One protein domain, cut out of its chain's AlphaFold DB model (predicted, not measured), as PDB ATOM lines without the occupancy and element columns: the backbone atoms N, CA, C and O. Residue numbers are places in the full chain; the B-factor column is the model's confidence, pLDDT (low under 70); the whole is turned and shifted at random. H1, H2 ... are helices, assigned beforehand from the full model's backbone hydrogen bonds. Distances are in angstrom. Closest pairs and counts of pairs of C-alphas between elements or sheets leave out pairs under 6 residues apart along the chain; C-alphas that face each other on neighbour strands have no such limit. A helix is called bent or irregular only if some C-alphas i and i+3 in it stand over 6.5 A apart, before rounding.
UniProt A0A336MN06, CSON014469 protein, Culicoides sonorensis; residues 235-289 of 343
ATOM      1  N   ILE A 235     144.118 269.272 178.381       73.81
ATOM      2  CA  ILE A 235     145.143 268.835 177.421       73.81
ATOM      3  C   ILE A 235     145.940 267.652 177.986       73.81
ATOM      4  O   ILE A 235     146.064 266.638 177.299       73.81
ATOM      5  N   ILE A 236     146.385 267.715 179.248       69.38
ATOM      6  CA  ILE A 236     147.111 266.612 179.909       69.38
ATOM      7  C   ILE A 236     146.286 265.323 179.890       69.38
ATOM      8  O   ILE A 236     146.780 264.272 179.485       69.38
ATOM      9  N   ILE A 237     145.013 265.401 180.287       75.69
ATOM     10  CA  ILE A 237     144.122 264.235 180.334       75.69
ATOM     11  C   ILE A 237     143.948 263.630 178.934       75.69
ATOM     12  O   ILE A 237     143.979 262.407 178.784       75.69
ATOM     13  N   LYS A 238     143.819 264.464 177.892       77.75
ATOM     14  CA  LYS A 238     143.729 263.999 176.499       77.75
ATOM     15  C   LYS A 238     145.015 263.316 176.031       77.75
ATOM     16  O   LYS A 238     144.931 262.249 175.427       77.75
ATOM     17  N   VAL A 239     146.185 263.881 176.336       75.12
ATOM     18  CA  VAL A 239     147.489 263.292 175.982       75.12
ATOM     19  C   VAL A 239     147.700 261.963 176.709       75.12
ATOM     20  O   VAL A 239     148.041 260.966 176.080       75.12
ATOM     21  N   HIS A 240     147.422 261.905 178.012       74.12
ATOM     22  CA  HIS A 240     147.573 260.680 178.796       74.12
ATOM     23  C   HIS A 240     146.621 259.571 178.322       74.12
ATOM     24  O   HIS A 240     147.013 258.405 178.212       74.12
ATOM     25  N   LYS A 241     145.374 259.929 177.987       81.31
ATOM     26  CA  LYS A 241     144.401 259.001 177.399       81.31
ATOM     27  C   LYS A 241     144.882 258.469 176.048       81.31
ATOM     28  O   LYS A 241     144.857 257.259 175.847       81.31
ATOM     29  N   PHE A 242     145.394 259.337 175.174       80.88
ATOM     30  CA  PHE A 242     145.953 258.936 173.881       80.88
ATOM     31  C   PHE A 242     147.127 257.958 174.030       80.88
ATOM     32  O   PHE A 242     147.151 256.925 173.367       80.88
ATOM     33  N   ILE A 243     148.069 258.224 174.945       75.06
ATOM     34  CA  ILE A 243     149.200 257.318 175.221       75.06
ATOM     35  C   ILE A 243     148.702 255.959 175.732       75.06
ATOM     36  O   ILE A 243     149.212 254.916 175.325       75.06
ATOM     37  N   SER A 244     147.690 255.962 176.600       77.75
ATOM     38  CA  SER A 244     147.106 254.736 177.159       77.75
ATOM     39  C   SER A 244     146.390 253.899 176.090       77.75
ATOM     40  O   SER A 244     146.540 252.679 176.053       77.75
ATOM     41  N   GLU A 245     145.654 254.541 175.181       84.19
ATOM     42  CA  GLU A 245     145.007 253.876 174.043       84.19
ATOM     43  C   GLU A 245     146.035 253.329 173.047       84.19
ATOM     44  O   GLU A 245     145.904 252.194 172.586       84.19
ATOM     45  N   LEU A 246     147.107 254.081 172.780       78.00
ATOM     46  CA  LEU A 246     148.224 253.618 171.960       78.00
ATOM     47  C   LEU A 246     148.890 252.377 172.579       78.00
ATOM     48  O   LEU A 246     149.182 251.414 171.876       78.00
ATOM     49  N   LEU A 247     149.088 252.361 173.900       72.69
ATOM     50  CA  LEU A 247     149.636 251.214 174.630       72.69
ATOM     51  C   LEU A 247     148.753 249.968 174.518       72.69
ATOM     52  O   LEU A 247     149.260 248.870 174.288       72.69
ATOM     53  N   LEU A 248     147.436 250.134 174.638       81.06
ATOM     54  CA  LEU A 248     146.483 249.038 174.461       81.06
ATOM     55  C   LEU A 248     146.479 248.517 173.020       81.06
ATOM     56  O   LEU A 248     146.424 247.306 172.819       81.06
ATOM     57  N   LEU A 249     146.618 249.402 172.027       82.00
ATOM     58  CA  LEU A 249     146.743 249.027 170.616       82.00
ATOM     59  C   LEU A 249     148.044 248.255 170.331       82.00
ATOM     60  O   LEU A 249     148.075 247.372 169.476       82.00
ATOM     61  N   LEU A 250     149.120 248.575 171.054       73.25
ATOM     62  CA  LEU A 250     150.421 247.918 170.924       73.25
ATOM     63  C   LEU A 250     150.520 246.600 171.707       73.25
ATOM     64  O   LEU A 250     151.377 245.770 171.401       73.25
ATOM     65  N   CYS A 251     149.633 246.359 172.674       76.62
ATOM     66  CA  CYS A 251     149.645 245.162 173.515       76.62
ATOM     67  C   CYS A 251     149.580 243.836 172.715       76.62
ATOM     68  O   CYS A 251     150.426 242.971 172.949       76.62
ATOM     69  N   PRO A 252     148.714 243.658 171.694       79.94
ATOM     70  CA  PRO A 252     148.677 242.430 170.889       79.94
ATOM     71  C   PRO A 252     149.966 242.172 170.097       79.94
ATOM     72  O   PRO A 252     150.323 241.023 169.840       79.94
ATOM     73  N   LEU A 253     150.705 243.227 169.735       66.56
ATOM     74  CA  LEU A 253     151.968 243.100 169.006       66.56
ATOM     75  C   LEU A 253     153.095 242.529 169.883       66.56
ATOM     76  O   LEU A 253     154.071 241.984 169.356       66.56
ATOM     77  N   THR A 254     152.944 242.567 171.209       66.19
ATOM     78  CA  THR A 254     153.881 241.918 172.139       66.19
ATOM     79  C   THR A 254     153.793 240.390 172.110       66.19
ATOM     80  O   THR A 254     154.762 239.718 172.454       66.19
ATOM     81  N   ALA A 255     152.687 239.830 171.603       73.31
ATOM     82  CA  ALA A 255     152.520 238.391 171.401       73.31
ATOM     83  C   ALA A 255     153.208 237.871 170.121       73.31
ATOM     84  O   ALA A 255     153.166 236.674 169.821       73.31
ATOM     85  N   THR A 256     153.850 238.746 169.338       78.25
ATOM     86  CA  THR A 256     154.565 238.314 168.137       78.25
ATOM     87  C   THR A 256     155.805 237.502 168.520       78.25
ATOM     88  O   THR A 256     156.651 237.928 169.301       78.25
ATOM     89  N   LYS A 257     155.977 236.316 167.918       86.00
ATOM     90  CA  LYS A 257     157.187 235.487 168.112       86.00
ATOM     91  C   LYS A 257     158.472 236.170 167.614       86.00
ATOM     92  O   LYS A 257     159.575 235.692 167.883       86.00
ATOM     93  N   ASN A 258     158.350 237.270 166.871       85.81
ATOM     94  CA  ASN A 258     159.477 237.988 166.301       85.81
ATOM     95  C   ASN A 258     160.047 239.001 167.303       85.81
ATOM     96  O   ASN A 258     159.617 240.154 167.370       85.81
ATOM     97  N   LYS A 259     161.085 238.575 168.030       80.38
ATOM     98  CA  LYS A 259     161.812 239.403 169.007       80.38
ATOM     99  C   LYS A 259     162.273 240.752 168.434       80.38
ATOM    100  O   LYS A 259     162.329 241.727 169.170       80.38
ATOM    101  N   SER A 260     162.566 240.836 167.131       81.94
ATOM    102  CA  SER A 260     162.991 242.092 166.496       81.94
ATOM    103  C   SER A 260     161.891 243.153 166.499       81.94
ATOM    104  O   SER A 260     162.181 244.321 166.740       81.94
ATOM    105  N   ILE A 261     160.642 242.756 166.243       78.75
ATOM    106  CA  ILE A 261     159.495 243.675 166.217       78.75
ATOM    107  C   ILE A 261     159.199 244.156 167.638       78.75
ATOM    108  O   ILE A 261     158.987 245.344 167.863       78.75
ATOM    109  N   PHE A 262     159.285 243.254 168.616       77.88
ATOM    110  CA  PHE A 262     159.112 243.592 170.025       77.88
ATOM    111  C   PHE A 262     160.100 244.669 170.504       77.88
ATOM    112  O   PHE A 262     159.687 245.662 171.101       77.88
ATOM    113  N   TYR A 263     161.395 244.534 170.189       78.44
ATOM    114  CA  TYR A 263     162.389 245.547 170.567       78.44
ATOM    115  C   TYR A 263     162.178 246.890 169.859       78.44
ATOM    116  O   TYR A 263     162.373 247.935 170.477       78.44
ATOM    117  N   GLN A 264     161.744 246.882 168.596       78.81
ATOM    118  CA  GLN A 264     161.401 248.115 167.880       78.81
ATOM    119  C   GLN A 264     160.214 248.833 168.531       78.81
ATOM    120  O   GLN A 264     160.253 250.051 168.694       78.81
ATOM    121  N   LEU A 265     159.198 248.091 168.974       77.38
ATOM    122  CA  LEU A 265     158.040 248.656 169.666       77.38
ATOM    123  C   LEU A 265     158.397 249.243 171.035       77.38
ATOM    124  O   LEU A 265     157.933 250.332 171.362       77.38
ATOM    125  N   ILE A 266     159.270 248.580 171.801       79.75
ATOM    126  CA  ILE A 266     159.791 249.134 173.061       79.75
ATOM    127  C   ILE A 266     160.577 250.424 172.807       79.75
ATOM    128  O   ILE A 266     160.398 251.401 173.531       79.75
ATOM    129  N   ALA A 267     161.429 250.452 171.780       79.94
ATOM    130  CA  ALA A 267     162.203 251.644 171.446       79.94
ATOM    131  C   ALA A 267     161.292 252.824 171.069       79.94
ATOM    132  O   ALA A 267     161.478 253.928 171.579       79.94
ATOM    133  N   ILE A 268     160.269 252.582 170.243       80.50
ATOM    134  CA  ILE A 268     159.269 253.594 169.872       80.50
ATOM    135  C   ILE A 268     158.514 254.093 171.110       80.50
ATOM    136  O   ILE A 268     158.342 255.300 171.272       80.50
ATOM    137  N   TYR A 269     158.116 253.189 172.010       79.81
ATOM    138  CA  TYR A 269     157.446 253.552 173.257       79.81
ATOM    139  C   TYR A 269     158.309 254.464 174.140       79.81
ATOM    140  O   TYR A 269     157.826 255.491 174.612       79.81
ATOM    141  N   LEU A 270     159.588 254.128 174.331       80.38
ATOM    142  CA  LEU A 270     160.506 254.939 175.135       80.38
ATOM    143  C   LEU A 270     160.705 256.335 174.534       80.38
ATOM    144  O   LEU A 270     160.666 257.321 175.265       80.38
ATOM    145  N   VAL A 271     160.858 256.432 173.210       81.44
ATOM    146  CA  VAL A 271     160.986 257.722 172.513       81.44
ATOM    147  C   VAL A 271     159.718 258.562 172.664       81.44
ATOM    148  O   VAL A 271     159.810 259.744 172.987       81.44
ATOM    149  N   LEU A 272     158.536 257.964 172.497       79.62
ATOM    150  CA  LEU A 272     157.264 258.661 172.706       79.62
ATOM    151  C   LEU A 272     157.110 259.141 174.149       79.62
ATOM    152  O   LEU A 272     156.700 260.275 174.364       79.62
ATOM    153  N   ASN A 273     157.492 258.324 175.130       79.38
ATOM    154  CA  ASN A 273     157.437 258.701 176.540       79.38
ATOM    155  C   ASN A 273     158.371 259.894 176.836       79.38
ATOM    156  O   ASN A 273     157.955 260.851 177.483       79.38
ATOM    157  N   ILE A 274     159.585 259.906 176.267       81.00
ATOM    158  CA  ILE A 274     160.509 261.053 176.348       81.00
ATOM    159  C   ILE A 274     159.887 262.311 175.738       81.00
ATOM    160  O   ILE A 274     159.898 263.365 176.370       81.00
ATOM    161  N   ILE A 275     159.357 262.217 174.515       80.25
ATOM    162  CA  ILE A 275     158.768 263.366 173.816       80.25
ATOM    163  C   ILE A 275     157.578 263.904 174.607       80.25
ATOM    164  O   ILE A 275     157.488 265.108 174.817       80.25
ATOM    165  N   CYS A 276     156.695 263.027 175.086       79.00
ATOM    166  CA  CYS A 276     155.536 263.425 175.870       79.00
ATOM    167  C   CYS A 276     155.943 264.066 177.196       79.00
ATOM    168  O   CYS A 276     155.404 265.118 177.508       79.00
ATOM    169  N   ASN A 277     156.908 263.511 177.935       78.38
ATOM    170  CA  ASN A 277     157.365 264.114 179.189       78.38
ATOM    171  C   ASN A 277     158.036 265.468 178.961       78.38
ATOM    172  O   ASN A 277     157.722 266.414 179.671       78.38
ATOM    173  N   ASN A 278     158.894 265.597 177.945       77.62
ATOM    174  CA  ASN A 278     159.519 266.878 177.611       77.62
ATOM    175  C   ASN A 278     158.491 267.907 177.137       77.62
ATOM    176  O   ASN A 278     158.581 269.071 177.513       77.62
ATOM    177  N   LEU A 279     157.493 267.491 176.351       75.94
ATOM    178  CA  LEU A 279     156.425 268.378 175.904       75.94
ATOM    179  C   LEU A 279     155.565 268.823 177.088       75.94
ATOM    180  O   LEU A 279     155.334 270.018 177.238       75.94
ATOM    181  N   LEU A 280     155.154 267.888 177.950       75.56
ATOM    182  CA  LEU A 280     154.372 268.161 179.155       75.56
ATOM    183  C   LEU A 280     155.137 269.105 180.081       75.56
ATOM    184  O   LEU A 280     154.588 270.082 180.567       75.56
ATOM    185  N   LEU A 281     156.432 268.868 180.254       74.31
ATOM    186  CA  LEU A 281     157.286 269.717 181.059       74.31
ATOM    187  C   LEU A 281     157.432 271.109 180.436       74.31
ATOM    188  O   LEU A 281     157.146 272.089 181.101       74.31
ATOM    189  N   SER A 282     157.773 271.221 179.150       71.25
ATOM    190  CA  SER A 282     157.918 272.515 178.459       71.25
ATOM    191  C   SER A 282     156.620 273.320 178.359       71.25
ATOM    192  O   SER A 282     156.676 274.536 178.236       71.25
ATOM    193  N   THR A 283     155.460 272.659 178.411       67.62
ATOM    194  CA  THR A 283     154.149 273.320 178.399       67.62
ATOM    195  C   THR A 283     153.614 273.600 179.796       67.62
ATOM    196  O   THR A 283     152.742 274.446 179.920       67.62
ATOM    197  N   LEU A 284     154.111 272.940 180.847       62.19
ATOM    198  CA  LEU A 284     153.682 273.198 182.225       62.19
ATOM    199  C   LEU A 284     154.641 274.112 182.989       62.19
ATOM    200  O   LEU A 284     154.188 274.860 183.847       62.19
ATOM    201  N   LEU A 285     155.936 274.105 182.660       60.97
ATOM    202  CA  LEU A 285     156.936 274.934 183.340       60.97
ATOM    203  C   LEU A 285     156.778 276.448 183.114       60.97
ATOM    204  O   LEU A 285     156.956 277.181 184.078       60.97
ATOM    205  N   PRO A 286     156.436 276.954 181.913       54.19
ATOM    206  CA  PRO A 286     156.245 278.390 181.722       54.19
ATOM    207  C   PRO A 286     154.855 278.881 182.157       54.19
ATOM    208  O   PRO A 286     154.571 280.066 182.024       54.19
ATOM    209  N   CYS A 287     153.984 277.994 182.656       48.19
ATOM    210  CA  CYS A 287     152.592 278.327 182.967       48.19
ATOM    211  C   CYS A 287     152.331 278.619 184.443       48.19
ATOM    212  O   CYS A 287     151.246 279.090 184.756       48.19
ATOM    213  N   VAL A 288     153.298 278.391 185.333       49.56
ATOM    214  CA  VAL A 288     153.234 279.001 186.662       49.56
ATOM    215  C   VAL A 288     153.790 280.405 186.487       49.56
ATOM    216  O   VAL A 288     155.002 280.619 186.545       49.56
ATOM    217  N   SER A 289     152.911 281.352 186.161       49.25
ATOM    218  CA  SER A 289     153.277 282.761 186.232       49.25
ATOM    219  C   SER A 289     153.828 283.025 187.635       49.25
ATOM    220  O   SER A 289     153.363 282.442 188.618       49.25
TER     221      SER A 289
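What this domain is: This is residues 235 to 289 of the 343 residues of the protein "CSON014469 protein" of Culicoides sonorensis (UniProt A0A336MN06). Look for a long, narrow helical hairpin: H1 runs one way, the chain turns back through a tight link, and the longer H2 returns beside it, the two helices side by side but with few contacts. The turn, residues 255 to 260, sticks out at one end of the long axis. The printed part has 55 residues with two named helices, H1 then H2, and no named strand; the class is all helix. It is loose, with a radius of gyration of the C-alphas of 14.2 A, and the C-alphas span 51 by 17 by 6 A, a rod.

How they stand to each other: Begin at residue 235, where H1, residues 235 to 255, starts. H1 has a kink of 26 degrees near residue 249 and is irregular, but only just: C-alphas 249 and 252 are 6.9 A apart. Go on to H2, residues 259 to 287, which forms a helical hairpin with H1. The two touch, with 4 pairs of C-alphas within 8 A; look at Thr 254 and Phe 262, whose C-alphas are the closest at 5.9 A. Their lines stand at a shallow tilt of 6 degrees, opposite ways, and their centres are 11.8 A apart. Of the O i to N i+4 pairs, 13 of 17 in H1 and 23 of 25 in H2 are within hydrogen-bond range.

Where its parts are: Find C-alpha 235 at (145.143, 268.835, 177.421); from there H1 runs 31.9 A to C-alpha 255 at (152.520, 238.391, 171.401). H2 then runs 42.4 A to C-alpha 287 at (152.592, 278.327, 182.967). H2 is neither bent nor irregular, but only just: C-alphas 283 and 286 are 6.4 A apart.

The domain as a whole: The two C-alphas farthest apart, those of Lys 257 and Ser 289, are 50.8 A apart. The printed part has no cut. The mean pLDDT of the printed part is 75.0; look for values under 70 at residue 236, residues 253 to 254 and residues 283 to 289.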